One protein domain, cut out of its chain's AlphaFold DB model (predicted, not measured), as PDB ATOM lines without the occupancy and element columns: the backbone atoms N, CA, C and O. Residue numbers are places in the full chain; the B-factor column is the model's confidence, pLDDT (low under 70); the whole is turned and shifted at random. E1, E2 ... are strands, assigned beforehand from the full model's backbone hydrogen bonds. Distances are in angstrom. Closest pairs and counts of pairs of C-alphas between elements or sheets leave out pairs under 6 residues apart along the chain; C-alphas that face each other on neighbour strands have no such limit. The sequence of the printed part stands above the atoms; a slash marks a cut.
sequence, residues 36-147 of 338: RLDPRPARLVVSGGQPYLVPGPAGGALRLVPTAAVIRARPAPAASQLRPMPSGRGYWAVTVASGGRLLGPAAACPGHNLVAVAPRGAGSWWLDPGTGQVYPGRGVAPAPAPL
ATOM      1  N   ARG A  36     -45.055   7.399 -11.786       95.19
ATOM      2  CA  ARG A  36     -45.182   7.153 -13.231       95.19
ATOM      3  C   ARG A  36     -45.170   8.494 -13.972       95.19
ATOM      4  O   ARG A  36     -45.975   9.364 -13.663       95.19
ATOM      5  N   LEU A  37     -44.262   8.655 -14.934       95.50
ATOM      6  CA  LEU A  37     -44.077   9.895 -15.704       95.50
ATOM      7  C   LEU A  37     -44.755   9.863 -17.076       95.50
ATOM      8  O   LEU A  37     -45.303  10.870 -17.509       95.50
ATOM      9  N   ASP A  38     -44.696   8.722 -17.764       94.12
ATOM     10  CA  ASP A  38     -45.365   8.491 -19.050       94.12
ATOM     11  C   ASP A  38     -45.846   7.033 -19.083       94.12
ATOM     12  O   ASP A  38     -45.132   6.144 -18.596       94.12
ATOM     13  N   PRO A  39     -47.044   6.744 -19.620       93.38
ATOM     14  CA  PRO A  39     -47.519   5.376 -19.770       93.38
ATOM     15  C   PRO A  39     -46.784   4.548 -20.831       93.38
ATOM     16  O   PRO A  39     -46.978   3.337 -20.883       93.38
ATOM     17  N   ARG A  40     -45.944   5.169 -21.658       91.88
ATOM     18  CA  ARG A  40     -45.207   4.538 -22.753       91.88
ATOM     19  C   ARG A  40     -43.712   4.487 -22.433       91.88
ATOM     20  O   ARG A  40     -43.199   5.384 -21.758       91.88
ATOM     21  N   PRO A  41     -42.989   3.460 -22.906       91.06
ATOM     22  CA  PRO A  41     -41.535   3.466 -22.849       91.06
ATOM     23  C   PRO A  41     -40.991   4.681 -23.605       91.06
ATOM     24  O   PRO A  41     -41.481   5.039 -24.680       91.06
ATOM     25  N   ALA A  42     -39.964   5.311 -23.047       90.81
ATOM     26  CA  ALA A  42     -39.348   6.488 -23.640       90.81
ATOM     27  C   ALA A  42     -37.848   6.516 -23.367       90.81
ATOM     28  O   ALA A  42     -37.348   5.882 -22.436       90.81
ATOM     29  N   ARG A  43     -37.127   7.287 -24.181       89.19
ATOM     30  CA  ARG A  43     -35.709   7.578 -23.956       89.19
ATOM     31  C   ARG A  43     -35.563   8.908 -23.234       89.19
ATOM     32  O   ARG A  43     -36.289   9.856 -23.526       89.19
ATOM     33  N   LEU A  44     -34.591   8.982 -22.330       91.19
ATOM     34  CA  LEU A  44     -34.157  10.246 -21.748       91.19
ATOM     35  C   LEU A  44     -33.162  10.917 -22.695       91.19
ATOM     36  O   LEU A  44     -32.120  10.338 -23.012       91.19
ATOM     37  N   VAL A  45     -33.465  12.143 -23.107       88.19
ATOM     38  CA  VAL A  45     -32.564  12.972 -23.906       88.19
ATOM     39  C   VAL A  45     -32.371  14.323 -23.233       88.19
ATOM     40  O   VAL A  45     -33.296  14.861 -22.635       88.19
ATOM     41  N   VAL A  46     -31.161  14.874 -23.315       86.12
ATOM     42  CA  VAL A  46     -30.853  16.222 -22.826       86.12
ATOM     43  C   VAL A  46     -30.593  17.109 -24.033       86.12
ATOM     44  O   VAL A  46     -29.689  16.829 -24.815       86.12
ATOM     45  N   SER A  47     -31.395  18.160 -24.189       84.69
ATOM     46  CA  SER A  47     -31.277  19.115 -25.294       84.69
ATOM     47  C   SER A  47     -31.424  20.536 -24.762       84.69
ATOM     48  O   SER A  47     -32.380  20.849 -24.049       84.69
ATOM     49  N   GLY A  48     -30.441  21.390 -25.056       82.62
ATOM     50  CA  GLY A  48     -30.361  22.741 -24.492       82.62
ATOM     51  C   GLY A  48     -30.276  22.734 -22.962       82.62
ATOM     52  O   GLY A  48     -30.910  23.559 -22.311       82.62
ATOM     53  N   GLY A  49     -29.591  21.741 -22.383       83.62
ATOM     54  CA  GLY A  49     -29.485  21.557 -20.929       83.62
ATOM     55  C   GLY A  49     -30.770  21.093 -20.228       83.62
ATOM     56  O   GLY A  49     -30.760  20.903 -19.015       83.62
ATOM     57  N   GLN A  50     -31.864  20.883 -20.963       89.19
ATOM     58  CA  GLN A  50     -33.147  20.457 -20.409       89.19
ATOM     59  C   GLN A  50     -33.390  18.964 -20.681       89.19
ATOM     60  O   GLN A  50     -33.159  18.510 -21.806       89.19
ATOM     61  N   PRO A  51     -33.852  18.185 -19.683       92.62
ATOM     62  CA  PRO A  51     -34.187  16.780 -19.868       92.62
ATOM     63  C   PRO A  51     -35.583  16.600 -20.483       92.62
ATOM     64  O   PRO A  51     -36.569  17.192 -20.039       92.62
ATOM     65  N   TYR A  52     -35.667  15.718 -21.473       93.19
ATOM     66  CA  TYR A  52     -36.890  15.327 -22.163       93.19
ATOM     67  C   TYR A  52     -37.052  13.807 -22.148       93.19
ATOM     68  O   TYR A  52     -36.083  13.074 -22.354       93.19
ATOM     69  N   LEU A  53     -38.284  13.337 -21.962       93.50
ATOM     70  CA  LEU A  53     -38.683  11.996 -22.368       93.50
ATOM     71  C   LEU A  53     -39.195  12.063 -23.797       93.50
ATOM     72  O   LEU A  53     -40.115  12.821 -24.102       93.50
ATOM     73  N   VAL A  54     -38.590  11.261 -24.660       90.25
ATOM     74  CA  VAL A  54     -39.011  11.101 -26.047       90.25
ATOM     75  C   VAL A  54     -39.596   9.695 -26.182       90.25
ATOM     76  O   VAL A  54     -38.831   8.724 -26.244       90.25
ATOM     77  N   PRO A  55     -40.934   9.553 -26.125       83.44
ATOM     78  CA  PRO A  55     -41.597   8.296 -26.451       83.44
ATOM     79  C   PRO A  55     -41.404   7.978 -27.944       83.44
ATOM     80  O   PRO A  55     -40.799   8.746 -28.691       83.44
ATOM     81  N   GLY A  56     -41.850   6.802 -28.386       76.06
ATOM     82  CA  GLY A  56     -41.763   6.384 -29.792       76.06
ATOM     83  C   GLY A  56     -42.330   7.398 -30.809       76.06
ATOM     84  O   GLY A  56     -42.900   8.417 -30.438       76.06
ATOM     85  N   PRO A  57     -42.227   7.111 -32.115       66.88
ATOM     86  CA  PRO A  57     -42.484   8.044 -33.216       66.88
ATOM     87  C   PRO A  57     -43.893   8.650 -33.223       66.88
ATOM     88  O   PRO A  57     -44.067   9.755 -33.724       66.88
ATOM     89  N   ALA A  58     -44.885   7.982 -32.636       67.81
ATOM     90  CA  ALA A  58     -46.249   8.501 -32.527       67.81
ATOM     91  C   ALA A  58     -46.483   9.408 -31.298       67.81
ATOM     92  O   ALA A  58     -47.588   9.905 -31.101       67.81
ATOM     93  N   GLY A  59     -45.489   9.597 -30.426       69.88
ATOM     94  CA  GLY A  59     -45.640  10.342 -29.180       69.88
ATOM     95  C   GLY A  59     -44.952  11.706 -29.198       69.88
ATOM     96  O   GLY A  59     -43.794  11.824 -29.587       69.88
ATOM     97  N   GLY A  60     -45.650  12.735 -28.706       85.38
ATOM     98  CA  GLY A  60     -45.027  14.017 -28.363       85.38
ATOM     99  C   GLY A  60     -43.992  13.866 -27.241       85.38
ATOM    100  O   GLY A  60     -44.031  12.905 -26.473       85.38
ATOM    101  N   ALA A  61     -43.068  14.817 -27.129       91.69
ATOM    102  CA  ALA A  61     -42.054  14.807 -26.076       91.69
ATOM    103  C   ALA A  61     -42.623  15.324 -24.744       91.69
ATOM    104  O   ALA A  61     -43.510  16.175 -24.721       91.69
ATOM    105  N   LEU A  62     -42.067  14.866 -23.622       94.12
ATOM    106  CA  LEU A  62     -42.353  15.424 -22.299       94.12
ATOM    107  C   LEU A  62     -41.104  16.099 -21.742       94.12
ATOM    108  O   LEU A  62     -40.067  15.458 -21.593       94.12
ATOM    109  N   ARG A  63     -41.189  17.380 -21.385       94.88
ATOM    110  CA  ARG A  63     -40.131  18.059 -20.629       94.88
ATOM    111  C   ARG A  63     -40.222  17.661 -19.163       94.88
ATOM    112  O   ARG A  63     -41.290  17.781 -18.558       94.88
ATOM    113  N   LEU A  64     -39.101  17.250 -18.582       95.88
ATOM    114  CA  LEU A  64     -39.024  16.911 -17.168       95.88
ATOM    115  C   LEU A  64     -38.575  18.118 -16.348       95.88
ATOM    116  O   LEU A  64     -37.589  18.773 -16.671       95.88
ATOM    117  N   VAL A  65     -39.306  18.397 -15.272       94.81
ATOM    118  CA  VAL A  65     -39.024  19.484 -14.332       94.81
ATOM    119  C   VAL A  65     -38.854  18.866 -12.943       94.81
ATOM    120  O   VAL A  65     -39.848  18.664 -12.238       94.81
ATOM    121  N   PRO A  66     -37.623  18.473 -12.572       92.44
ATOM    122  CA  PRO A  66     -37.336  17.936 -11.253       92.44
ATOM    123  C   PRO A  66     -37.180  19.054 -10.217       92.44
ATOM    124  O   PRO A  66     -36.637  20.120 -10.489       92.44
ATOM    125  N   THR A  67     -37.591  18.753  -8.998       88.31
ATOM    126  CA  THR A  67     -37.230  19.455  -7.764       88.31
ATOM    127  C   THR A  67     -36.658  18.425  -6.786       88.31
ATOM    128  O   THR A  67     -36.621  17.230  -7.101       88.31
ATOM    129  N   ALA A  68     -36.235  18.861  -5.597       84.50
ATOM    130  CA  ALA A  68     -35.740  17.950  -4.565       84.50
ATOM    131  C   ALA A  68     -36.777  16.877  -4.176       84.50
ATOM    132  O   ALA A  68     -36.408  15.721  -4.005       84.50
ATOM    133  N   ALA A  69     -38.068  17.235  -4.116       84.69
ATOM    134  CA  ALA A  69     -39.135  16.362  -3.609       84.69
ATOM    135  C   ALA A  69     -40.172  15.928  -4.659       84.69
ATOM    136  O   ALA A  69     -40.911  14.974  -4.444       84.69
ATOM    137  N   VAL A  70     -40.250  16.609  -5.807       89.88
ATOM    138  CA  VAL A  70     -41.259  16.345  -6.847       89.88
ATOM    139  C   VAL A  70     -40.617  16.342  -8.225       89.88
ATOM    140  O   VAL A  70     -39.798  17.206  -8.532       89.88
ATOM    141  N   ILE A  71     -41.051  15.438  -9.097       93.69
ATOM    142  CA  ILE A  71     -40.745  15.467 -10.526       93.69
ATOM    143  C   ILE A  71     -42.042  15.618 -11.321       93.69
ATOM    144  O   ILE A  71     -43.010  14.896 -11.094       93.69
ATOM    145  N   ARG A  72     -42.083  16.585 -12.243       94.62
ATOM    146  CA  ARG A  72     -43.232  16.797 -13.133       94.62
ATOM    147  C   ARG A  72     -42.832  16.560 -14.580       94.62
ATOM    148  O   ARG A  72     -41.794  17.050 -15.018       94.62
ATOM    149  N   ALA A  73     -43.683  15.866 -15.327       95.44
ATOM    150  CA  ALA A  73     -43.581  15.757 -16.774       95.44
ATOM    151  C   ALA A  73     -44.604  16.704 -17.412       95.44
ATOM    152  O   ALA A  73     -45.779  16.682 -17.055       95.44
ATOM    153  N   ARG A  74     -44.156  17.581 -18.315       94.94
ATOM    154  CA  ARG A  74     -45.029  18.518 -19.033       94.94
ATOM    155  C   ARG A  74     -44.976  18.223 -20.527       94.94
ATOM    156  O   ARG A  74     -43.861  18.091 -21.036       94.94
ATOM    157  N   PRO A  75     -46.117  18.175 -21.235       93.44
ATOM    158  CA  PRO A  75     -46.117  18.118 -22.689       93.44
ATOM    159  C   PRO A  75     -45.218  19.207 -23.272       93.44
ATOM    160  O   PRO A  75     -45.298  20.375 -22.887       93.44
ATOM    161  N   ALA A  76     -44.319  18.804 -24.159       91.31
ATOM    162  CA  ALA A  76     -43.500  19.696 -24.951       91.31
ATOM    163  C   ALA A  76     -43.954  19.550 -26.408       91.31
ATOM    164  O   ALA A  76     -43.932  18.432 -26.928       91.31
ATOM    165  N   PRO A  77     -44.367  20.643 -27.070       88.62
ATOM    166  CA  PRO A  77     -44.766  20.588 -28.468       88.62
ATOM    167  C   PRO A  77     -43.576  20.111 -29.305       88.62
ATOM    168  O   PRO A  77     -42.551  20.789 -29.421       88.62
ATOM    169  N   ALA A  78     -43.693  18.893 -29.819       89.94
ATOM    170  CA  ALA A  78     -42.678  18.228 -30.610       89.94
ATOM    171  C   ALA A  78     -43.345  17.238 -31.561       89.94
ATOM    172  O   ALA A  78     -44.349  16.618 -31.213       89.94
ATOM    173  N   ALA A  79     -42.760  17.088 -32.741       87.50
ATOM    174  CA  ALA A  79     -43.231  16.194 -33.780       87.50
ATOM    175  C   ALA A  79     -42.109  15.254 -34.210       87.50
ATOM    176  O   ALA A  79     -40.928  15.622 -34.220       87.50
ATOM    177  N   SER A  80     -42.489  14.038 -34.583       86.19
ATOM    178  CA  SER A  80     -41.574  13.120 -35.246       86.19
ATOM    179  C   SER A  80     -41.453  13.487 -36.717       86.19
ATOM    180  O   SER A  80     -42.440  13.800 -37.376       86.19
ATOM    181  N   GLN A  81     -40.232  13.443 -37.228       86.69
ATOM    182  CA  GLN A  81     -39.911  13.688 -38.624       86.69
ATOM    183  C   GLN A  81     -39.066  12.533 -39.148       86.69
ATOM    184  O   GLN A  81     -38.204  12.007 -38.440       86.69
ATOM    185  N   LEU A  82     -39.313  12.153 -40.399       86.75
ATOM    186  CA  LEU A  82     -38.485  11.208 -41.133       86.75
ATOM    187  C   LEU A  82     -37.512  11.983 -42.021       86.75
ATOM    188  O   LEU A  82     -37.893  12.951 -42.681       86.75
ATOM    189  N   ARG A  83     -36.247  11.566 -42.030       86.62
ATOM    190  CA  ARG A  83     -35.193  12.143 -42.869       86.62
ATOM    191  C   ARG A  83     -34.549  11.044 -43.704       86.62
ATOM    192  O   ARG A  83     -34.091  10.075 -43.105       86.62
ATOM    193  N   PRO A  84     -34.525  11.146 -45.040       86.69
ATOM    194  CA  PRO A  84     -33.940  10.107 -45.879       86.69
ATOM    195  C   PRO A  84     -32.443   9.974 -45.599       86.69
ATOM    196  O   PRO A  84     -31.744  10.973 -45.417       86.69
ATOM    197  N   MET A  85     -31.963   8.735 -45.553       87.31
ATOM    198  CA  MET A  85     -30.537   8.444 -45.438       87.31
ATOM    199  C   MET A  85     -29.849   8.661 -46.798       87.31
ATOM    200  O   MET A  85     -30.393   8.219 -47.811       87.31
ATOM    201  N   PRO A  86     -28.642   9.256 -46.850       85.75
ATOM    202  CA  PRO A  86     -27.868   9.414 -48.080       85.75
ATOM    203  C   PRO A  86     -27.578   8.100 -48.807       85.75
ATOM    204  O   PRO A  86     -27.454   8.094 -50.024       85.75
ATOM    205  N   SER A  87     -27.511   6.973 -48.091       83.12
ATOM    206  CA  SER A  87     -27.365   5.650 -48.710       83.12
ATOM    207  C   SER A  87     -28.602   5.155 -49.463       83.12
ATOM    208  O   SER A  87     -28.531   4.110 -50.108       83.12
ATOM    209  N   GLY A  88     -29.752   5.820 -49.320       84.06
ATOM    210  CA  GLY A  88     -31.035   5.358 -49.850       84.06
ATOM    211  C   GLY A  88     -31.631   4.152 -49.111       84.06
ATOM    212  O   GLY A  88     -32.693   3.672 -49.491       84.06
ATOM    213  N   ARG A  89     -30.996   3.653 -48.038       83.50
ATOM    214  CA  ARG A  89     -31.414   2.425 -47.327       83.50
ATOM    215  C   ARG A  89     -32.501   2.629 -46.267       83.50
ATOM    216  O   ARG A  89     -32.799   1.705 -45.514       83.50
ATOM    217  N   GLY A  90     -33.090   3.820 -46.182       86.00
ATOM    218  CA  GLY A  90     -34.191   4.098 -45.265       86.00
ATOM    219  C   GLY A  90     -34.225   5.538 -44.775       86.00
ATOM    220  O   GLY A  90     -33.770   6.460 -45.454       86.00
ATOM    221  N   TYR A  91     -34.777   5.720 -43.575       85.56
ATOM    222  CA  TYR A  91     -34.995   7.027 -42.965       85.56
ATOM    223  C   TYR A  91     -34.491   7.065 -41.523       85.56
ATOM    224  O   TYR A  91     -34.705   6.136 -40.744       85.56
ATOM    225  N   TRP A  92     -33.894   8.183 -41.129       86.56
ATOM    226  CA  TRP A  92     -33.752   8.545 -39.730       86.56
ATOM    227  C   TRP A  92     -35.083   9.063 -39.198       86.56
ATOM    228  O   TRP A  92     -35.621  10.044 -39.707       86.56
ATOM    229  N   ALA A  93     -35.590   8.436 -38.140       85.62
ATOM    230  CA  ALA A  93     -36.711   8.967 -37.381       85.62
ATOM    231  C   ALA A  93     -36.181   9.848 -36.245       85.62
ATOM    232  O   ALA A  93     -35.445   9.378 -35.373       85.62
ATOM    233  N   VAL A  94     -36.551  11.126 -36.246       87.56
ATOM    234  CA  VAL A  94     -36.111  12.112 -35.254       87.56
ATOM    235  C   VAL A  94     -37.280  12.842 -34.629       87.56
ATOM    236  O   VAL A  94     -38.310  13.030 -35.261       87.56
ATOM    237  N   THR A  95     -37.108  13.299 -33.396       88.81
ATOM    238  CA  THR A  95     -38.081  14.147 -32.708       88.81
ATOM    239  C   THR A  95     -37.584  15.585 -32.699       88.81
ATOM    240  O   THR A  95     -36.460  15.864 -32.271       88.81
ATOM    241  N   VAL A  96     -38.428  16.502 -33.160       89.69
ATOM    242  CA  VAL A  96     -38.125  17.925 -33.333       89.69
ATOM    243  C   VAL A  96     -39.127  18.749 -32.534       89.69
ATOM    244  O   VAL A  96     -40.330  18.548 -32.658       89.69
ATOM    245  N   ALA A  97     -38.647  19.666 -31.697       89.12
ATOM    246  CA  ALA A  97     -39.501  20.598 -30.962       89.12
ATOM    247  C   ALA A  97     -40.117  21.658 -31.896       89.12
ATOM    248  O   ALA A  97     -39.554  21.948 -32.948       89.12
ATOM    249  N   SER A  98     -41.215  22.300 -31.483       81.75
ATOM    250  CA  SER A  98     -41.933  23.328 -32.267       81.75
ATOM    251  C   SER A  98     -41.072  24.496 -32.766       81.75
ATOM    252  O   SER A  98     -41.395  25.091 -33.782       81.75
ATOM    253  N   GLY A  99     -39.943  24.791 -32.113       82.38
ATOM    254  CA  GLY A  99     -38.950  25.771 -32.574       82.38
ATOM    255  C   GLY A  99     -37.888  25.222 -33.538       82.38
ATOM    256  O   GLY A  99     -36.795  25.771 -33.600       82.38
ATOM    257  N   GLY A 100     -38.123  24.079 -34.193       84.50
ATOM    258  CA  GLY A 100     -37.161  23.447 -35.108       84.50
ATOM    259  C   GLY A 100     -35.944  22.813 -34.423       84.50
ATOM    260  O   GLY A 100     -35.029  22.335 -35.090       84.50
ATOM    261  N   ARG A 101     -35.907  22.776 -33.086       87.69
ATOM    262  CA  ARG A 101     -34.787  22.196 -32.339       87.69
ATOM    263  C   ARG A 101     -34.868  20.674 -32.346       87.69
ATOM    264  O   ARG A 101     -35.831  20.097 -31.840       87.69
ATOM    265  N   LEU A 102     -33.813  20.029 -32.829       87.94
ATOM    266  CA  LEU A 102     -33.663  18.583 -32.759       87.94
ATOM    267  C   LEU A 102     -33.537  18.133 -31.293       87.94
ATOM    268  O   LEU A 102     -32.644  18.571 -30.563       87.94
ATOM    269  N   LEU A 103     -34.446  17.264 -30.855       85.88
ATOM    270  CA  LEU A 103     -34.391  16.664 -29.525       85.88
ATOM    271  C   LEU A 103     -33.579  15.376 -29.542       85.88
ATOM    272  O   LEU A 103     -32.838  15.143 -28.599       85.88
ATOM    273  N   GLY A 104     -33.671  14.567 -30.599       84.19
ATOM    274  CA  GLY A 104     -32.953  13.297 -30.689       84.19
ATOM    275  C   GLY A 104     -33.613  12.294 -31.628       84.19
ATOM    276  O   GLY A 104     -34.515  12.666 -32.381       84.19
ATOM    277  N   PRO A 105     -33.177  11.024 -31.597       79.62
ATOM    278  CA  PRO A 105     -33.818   9.960 -32.355       79.62
ATOM    279  C   PRO A 105     -35.199   9.655 -31.761       79.62
ATOM    280  O   PRO A 105     -35.356   9.608 -30.538       79.62
ATOM    281  N   ALA A 106     -36.186   9.398 -32.616       72.00
ATOM    282  CA  ALA A 106     -37.476   8.872 -32.186       72.00
ATOM    283  C   ALA A 106     -37.290   7.429 -31.677       72.00
ATOM    284  O   ALA A 106     -36.515   6.656 -32.241       72.00
ATOM    285  N   ALA A 107     -37.975   7.037 -30.598       60.09
ATOM    286  CA  ALA A 107     -37.618   5.825 -29.845       60.09
ATOM    287  C   ALA A 107     -37.863   4.466 -30.559       60.09
ATOM    288  O   ALA A 107     -37.585   3.429 -29.958       60.09
ATOM    289  N   ALA A 108     -38.330   4.432 -31.816       49.78
ATOM    290  CA  ALA A 108     -38.759   3.207 -32.517       49.78
ATOM    291  C   ALA A 108     -37.673   2.368 -33.207       49.78
ATOM    292  O   ALA A 108     -38.014   1.372 -33.833       49.78
ATOM    293  N   CYS A 109     -36.388   2.696 -33.089       45.88
ATOM    294  CA  CYS A 109     -35.335   1.838 -33.642       45.88
ATOM    295  C   CYS A 109     -34.536   1.187 -32.500       45.88
ATOM    296  O   CYS A 109     -33.678   1.846 -31.890       45.88
ATOM    297  N   PRO A 110     -34.824  -0.085 -32.151       42.50
ATOM    298  CA  PRO A 110     -33.979  -0.861 -31.253       42.50
ATOM    299  C   PRO A 110     -32.561  -0.964 -31.832       42.50
ATOM    300  O   PRO A 110     -32.384  -1.154 -33.031       42.50
ATOM    301  N   GLY A 111     -31.543  -0.836 -30.982       45.25
ATOM    302  CA  GLY A 111     -30.169  -1.232 -31.314       45.25
ATOM    303  C   GLY A 111     -29.184  -0.124 -31.694       45.25
ATOM    304  O   GLY A 111     -28.004  -0.281 -31.397       45.25
ATOM    305  N   HIS A 112     -29.610   1.020 -32.245       50.00
ATOM    306  CA  HIS A 112     -28.660   2.058 -32.681       50.00
ATOM    307  C   HIS A 112     -29.150   3.488 -32.399       50.00
ATOM    308  O   HIS A 112     -30.282   3.863 -32.701       50.00
ATOM    309  N   ASN A 113     -28.280   4.318 -31.809       58.53
ATOM    310  CA  ASN A 113     -28.462   5.771 -31.776       58.53
ATOM    311  C   ASN A 113     -28.110   6.310 -33.161       58.53
ATOM    312  O   ASN A 113     -26.980   6.724 -33.397       58.53
ATOM    313  N   LEU A 114     -29.078   6.258 -34.076       78.38
ATOM    314  CA  LEU A 114     -28.884   6.719 -35.450       78.38
ATOM    315  C   LEU A 114     -28.673   8.232 -35.532       78.38
ATOM    316  O   LEU A 114     -28.119   8.724 -36.503       78.38
ATOM    317  N   VAL A 115     -29.091   8.968 -34.500       84.12
ATOM    318  CA  VAL A 115     -28.849  10.401 -34.378       84.12
ATOM    319  C   VAL A 115     -28.398  10.709 -32.954       84.12
ATOM    320  O   VAL A 115     -29.078  10.349 -31.992       84.12
ATOM    321  N   ALA A 116     -27.245  11.353 -32.800       86.25
ATOM    322  CA  ALA A 116     -26.713  11.806 -31.519       86.25
ATOM    323  C   ALA A 116     -26.663  13.333 -31.499       86.25
ATOM    324  O   ALA A 116     -25.912  13.940 -32.258       86.25
ATOM    325  N   VAL A 117     -27.443  13.957 -30.622       87.81
ATOM    326  CA  VAL A 117     -27.538  15.419 -30.507       87.81
ATOM    327  C   VAL A 117     -26.588  15.907 -29.426       87.81
ATOM    328  O   VAL A 117     -26.510  15.303 -28.353       87.81
ATOM    329  N   ALA A 118     -25.869  16.993 -29.698       87.81
ATOM    330  CA  ALA A 118     -25.025  17.633 -28.705       87.81
ATOM    331  C   ALA A 118     -25.890  18.142 -27.531       87.81
ATOM    332  O   ALA A 118     -26.934  18.756 -27.777       87.81
ATOM    333  N   PRO A 119     -25.473  17.977 -26.262       83.56
ATOM    334  CA  PRO A 119     -26.280  18.361 -25.094       83.56
ATOM    335  C   PRO A 119     -26.745  19.827 -25.085       83.56
ATOM    336  O   PRO A 119     -27.825  20.146 -24.577       83.56
ATOM    337  N   ARG A 120     -25.948  20.727 -25.674       81.62
ATOM    338  CA  ARG A 120     -26.248  22.162 -25.803       81.62
ATOM    339  C   ARG A 120     -26.833  22.560 -27.162       81.62
ATOM    340  O   ARG A 120     -27.012  23.739 -27.425       81.62
ATOM    341  N   GLY A 121     -27.145  21.592 -28.023       74.94
ATOM    342  CA  GLY A 121     -27.706  21.837 -29.354       74.94
ATOM    343  C   GLY A 121     -26.706  22.370 -30.386       74.94
ATOM    344  O   GLY A 121     -27.122  22.742 -31.476       74.94
ATOM    345  N   ALA A 122     -25.404  22.380 -30.072       78.06
ATOM    346  CA  ALA A 122     -24.345  22.883 -30.954       78.06
ATOM    347  C   ALA A 122     -24.189  22.081 -32.263       78.06
ATOM    348  O   ALA A 122     -23.664  22.589 -33.253       78.06
ATOM    349  N   GLY A 123     -24.658  20.834 -32.286       87.75
ATOM    350  CA  GLY A 123     -24.555  19.961 -33.445       87.75
ATOM    351  C   GLY A 123     -25.256  18.626 -33.244       87.75
ATOM    352  O   GLY A 123     -25.872  18.350 -32.211       87.75
ATOM    353  N   SER A 124     -25.165  17.790 -34.266       90.25
ATOM    354  CA  SER A 124     -25.720  16.444 -34.302       90.25
ATOM    355  C   SER A 124     -24.830  15.535 -35.145       90.25
ATOM    356  O   SER A 124     -24.139  16.001 -36.046       90.25
ATOM    357  N   TRP A 125     -24.844  14.243 -34.842       90.94
ATOM    358  CA  TRP A 125     -24.209  13.203 -35.642       90.94
ATOM    359  C   TRP A 125     -25.270  12.241 -36.126       90.94
ATOM    360  O   TRP A 125     -26.021  11.710 -35.310       90.94
ATOM    361  N   TRP A 126     -25.304  12.006 -37.429       91.38
ATOM    362  CA  TRP A 126     -26.261  11.127 -38.082       91.38
ATOM    363  C   TRP A 126     -25.506   9.902 -38.570       91.38
ATOM    364  O   TRP A 126     -24.648  10.001 -39.443       91.38
ATOM    365  N   LEU A 127     -25.762   8.764 -37.940       90.38
ATOM    366  CA  LEU A 127     -25.159   7.486 -38.273       90.38
ATOM    367  C   LEU A 127     -26.041   6.773 -39.295       90.38
ATOM    368  O   LEU A 127     -27.214   6.497 -39.031       90.38
ATOM    369  N   ASP A 128     -25.455   6.453 -40.442       87.62
ATOM    370  CA  ASP A 128     -26.046   5.559 -41.426       87.62
ATOM    371  C   ASP A 128     -25.636   4.117 -41.086       87.62
ATOM    372  O   ASP A 128     -24.459   3.768 -41.208       87.62
ATOM    373  N   PRO A 129     -26.564   3.262 -40.624       81.38
ATOM    374  CA  PRO A 129     -26.235   1.898 -40.226       81.38
ATOM    375  C   PRO A 129     -25.945   1.000 -41.434       81.38
ATOM    376  O   PRO A 129     -25.281  -0.021 -41.284       81.38
ATOM    377  N   GLY A 130     -26.425   1.370 -42.626       78.94
ATOM    378  CA  GLY A 130     -26.209   0.616 -43.851       78.94
ATOM    379  C   GLY A 130     -24.781   0.750 -44.372       78.94
ATOM    380  O   GLY A 130     -24.248  -0.217 -44.911       78.94
ATOM    381  N   THR A 131     -24.159   1.920 -44.206       84.50
ATOM    382  CA  THR A 131     -22.780   2.183 -44.662       84.50
ATOM    383  C   THR A 131     -21.771   2.306 -43.518       84.50
ATOM    384  O   THR A 131     -20.561   2.280 -43.744       84.50
ATOM    385  N   GLY A 132     -22.240   2.461 -42.276       86.25
ATOM    386  CA  GLY A 132     -21.406   2.775 -41.117       86.25
ATOM    387  C   GLY A 132     -20.764   4.163 -41.192       86.25
ATOM    388  O   GLY A 132     -19.772   4.408 -40.503       86.25
ATOM    389  N   GLN A 133     -21.267   5.052 -42.051       90.75
ATOM    390  CA  GLN A 133     -20.791   6.428 -42.174       90.75
ATOM    391  C   GLN A 133     -21.495   7.338 -41.174       90.75
ATOM    392  O   GLN A 133     -22.643   7.109 -40.792       90.75
ATOM    393  N   VAL A 134     -20.806   8.405 -40.776       92.31
ATOM    394  CA  VAL A 134     -21.355   9.426 -39.884       92.31
ATOM    395  C   VAL A 134     -21.320  10.782 -40.556       92.31
ATOM    396  O   VAL A 134     -20.273  11.214 -41.031       92.31
ATOM    397  N   TYR A 135     -22.455  11.465 -40.524       91.69
ATOM    398  CA  TYR A 135     -22.642  12.790 -41.091       91.69
ATOM    399  C   TYR A 135     -22.761  13.815 -39.951       91.69
ATOM    400  O   TYR A 135     -23.615  13.641 -39.071       91.69
ATOM    401  N   PRO A 136     -21.919  14.866 -39.911       90.81
ATOM    402  CA  PRO A 136     -22.142  16.005 -39.019       90.81
ATOM    403  C   PRO A 136     -23.433  16.702 -39.410       90.81
ATOM    404  O   PRO A 136     -23.770  16.718 -40.577       90.81
ATOM    405  N   GLY A 137     -24.144  17.325 -38.484       88.12
ATOM    406  CA  GLY A 137     -25.330  18.117 -38.801       88.12
ATOM    407  C   GLY A 137     -25.498  19.285 -37.845       88.12
ATOM    408  O   GLY A 137     -25.104  19.206 -36.678       88.12
ATOM    409  N   ARG A 138     -26.127  20.362 -38.316       83.69
ATOM    410  CA  ARG A 138     -26.570  21.488 -37.483       83.69
ATOM    411  C   ARG A 138     -28.096  21.491 -37.480       83.69
ATOM    412  O   ARG A 138     -28.721  21.661 -38.520       83.69
ATOM    413  N   GLY A 139     -28.703  21.265 -36.317       81.06
ATOM    414  CA  GLY A 139     -30.159  21.182 -36.197       81.06
ATOM    415  C   GLY A 139     -30.737  19.888 -36.776       81.06
ATOM    416  O   GLY A 139     -30.324  18.801 -36.389       81.06
ATOM    417  N   VAL A 140     -31.739  20.008 -37.649       83.12
ATOM    418  CA  VAL A 140     -32.610  18.899 -38.102       83.12
ATOM    419  C   VAL A 140     -32.179  18.234 -39.409       83.12
ATOM    420  O   VAL A 140     -32.916  17.393 -39.929       83.12
ATOM    421  N   ALA A 141     -31.011  18.604 -39.936       83.81
ATOM    422  CA  ALA A 141     -30.463  18.048 -41.164       83.81
ATOM    423  C   ALA A 141     -28.970  17.698 -41.007       83.81
ATOM    424  O   ALA A 141     -28.225  18.450 -40.361       83.81
ATOM    425  N   PRO A 142     -28.522  16.572 -41.590       87.50
ATOM    426  CA  PRO A 142     -27.106  16.281 -41.746       87.50
ATOM    427  C   PRO A 142     -26.476  17.159 -42.835       87.50
ATOM    428  O   PRO A 142     -27.144  17.676 -43.728       87.50
ATOM    429  N   ALA A 143     -25.162  17.285 -42.767       85.94
ATOM    430  CA  ALA A 143     -24.306  17.777 -43.826       85.94
ATOM    431  C   ALA A 143     -24.263  16.756 -44.975       85.94
ATOM    432  O   ALA A 143     -24.428  15.556 -44.739       85.94
ATOM    433  N   PRO A 144     -23.991  17.210 -46.208       83.25
ATOM    434  CA  PRO A 144     -23.975  16.334 -47.376       83.25
ATOM    435  C   PRO A 144     -22.797  15.348 -47.372       83.25
ATOM    436  O   PRO A 144     -22.909  14.259 -47.927       83.25
ATOM    437  N   ALA A 145     -21.674  15.705 -46.740       89.44
ATOM    438  CA  ALA A 145     -20.467  14.886 -46.717       89.44
ATOM    439  C   ALA A 145     -20.304  14.143 -45.377       89.44
ATOM    440  O   ALA A 145     -20.429  14.770 -44.315       89.44
ATOM    441  N   PRO A 146     -19.992  12.833 -45.393       91.94
ATOM    442  CA  PRO A 146     -19.666  12.097 -44.181       91.94
ATOM    443  C   PRO A 146     -18.261  12.452 -43.678       91.94
ATOM    444  O   PRO A 146     -17.404  12.934 -44.418       91.94
ATOM    445  N   LEU A 147     -17.995  12.149 -42.409       91.38
ATOM    446  CA  LEU A 147     -16.638  12.156 -41.874       91.38
ATOM    447  C   LEU A 147     -15.764  11.097 -42.569       91.38
ATOM    448  O   LEU A 147     -16.277  10.049 -42.971       91.38
TER     449      LEU A 147
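AT A GLANCE: This is residues 36 to 147 of the 338 residues of an uncharacterized protein of Firmicutes bacterium R50 (UniProt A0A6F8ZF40). The domain is an elongated row of three small antiparallel sheets that are partly face to face, with the sheet E6 E7 E8 between the sheet E2 E3 E4 E5 and the sheet E9 E10 E11. E5 runs on into E6 with a bend of 59 degrees, and the turns after E4 and after E6 mark the two far ends of the domain. The printed part has 112 residues, with eleven named strands, E1 to E11 in order along the chain, and no named helix; the class is all strand. The whole is compact, with a radius of gyration of the C-alphas of 14.2 A, and its C-alphas span 46 by 26 by 22 A.

IN THESE COORDINATES: Find C-alpha 36 at (-45.182, 7.153, -13.231), where E1 begins; it takes in residues 36 to 38. Read on to E2, residues 42 to 47, 15.1 A from first to last C-alpha, and E3, residues 50 to 55, 16.0 A. E4, residues 61 to 66, is 15.9 A long, and E5, residues 71 to 76, is 15.3 A. After Pro 77, look for C-alpha 78 at (-42.678, 18.228, -30.610): here E6 begins, residues 78 to 84, 19.4 A. E7, residues 91 to 97, measures 18.7 A, and E8, residues 102 to 105, only 8.6 A. E9 is residues 115 to 117; E10, residues 124 to 128, is 13.0 A long. E11, residues 133 to 138, spans 16.8 A and ends with C-alpha 138 at (-26.570, 21.488, -37.483).

HOW THE PARTS SIT: Begin with the sheet in the order E2, E3, E4, E5, a meander, each strand the antiparallel neighbour of the one before; it is strongly twisted, its C-alphas up to 6.5 A off its best plane. In the hairpin E2 and E3, N 45 and O 52 are 2.9 A apart, within hydrogen-bond range; in the hairpin E3 and E4, look at N 53 and O 62, 2.8 A; in the hairpin E4 and E5, at N 63 and O 74, 2.8 A. E1 pairs with no named strand; its closest C-alpha to E5 is that of Leu 37, 6.0 A from that of Ala 73. The meander E6, E7, E8 is only just strongly twisted, up to 4.1 A off its plane; N 81 and O 94 are 2.8 A apart, as are N 103 and O 95. In the third meander, E9, E10, E11, find N 116 and O 125 at 2.8 A and N 126 and O 135 at 2.9 A. The three meanders belong to a stack of sheets, that is, sheets face to face in turn. The first and second face each other with their strands at 52 degrees; the closest C-alphas of E2 and E8 are those of Ser 47 and Leu 103, 5.8 A apart. The second and third face each other with their strands at 21 degrees; the closest C-alphas of E8 and E9 are those of Pro 105 and Val 115, 5.4 A apart. E2 and E11 are apart, and so are E5 and E10.

THE WHOLE: The two C-alphas farthest apart are those of Ala 69 and Gly 88, 48.2 A. The printed part has no cut, and no link is long; those from E6 to E7, E8 to E9 and E9 to E10 are short, the others tight. Past E11, residues 141 to 142 form a short antiparallel pairing with residues 137 to 138 of E11. The model's mean pLDDT over the printed part is 84.7; look for values under 70 at residues 57 to 59 and 107 to 113.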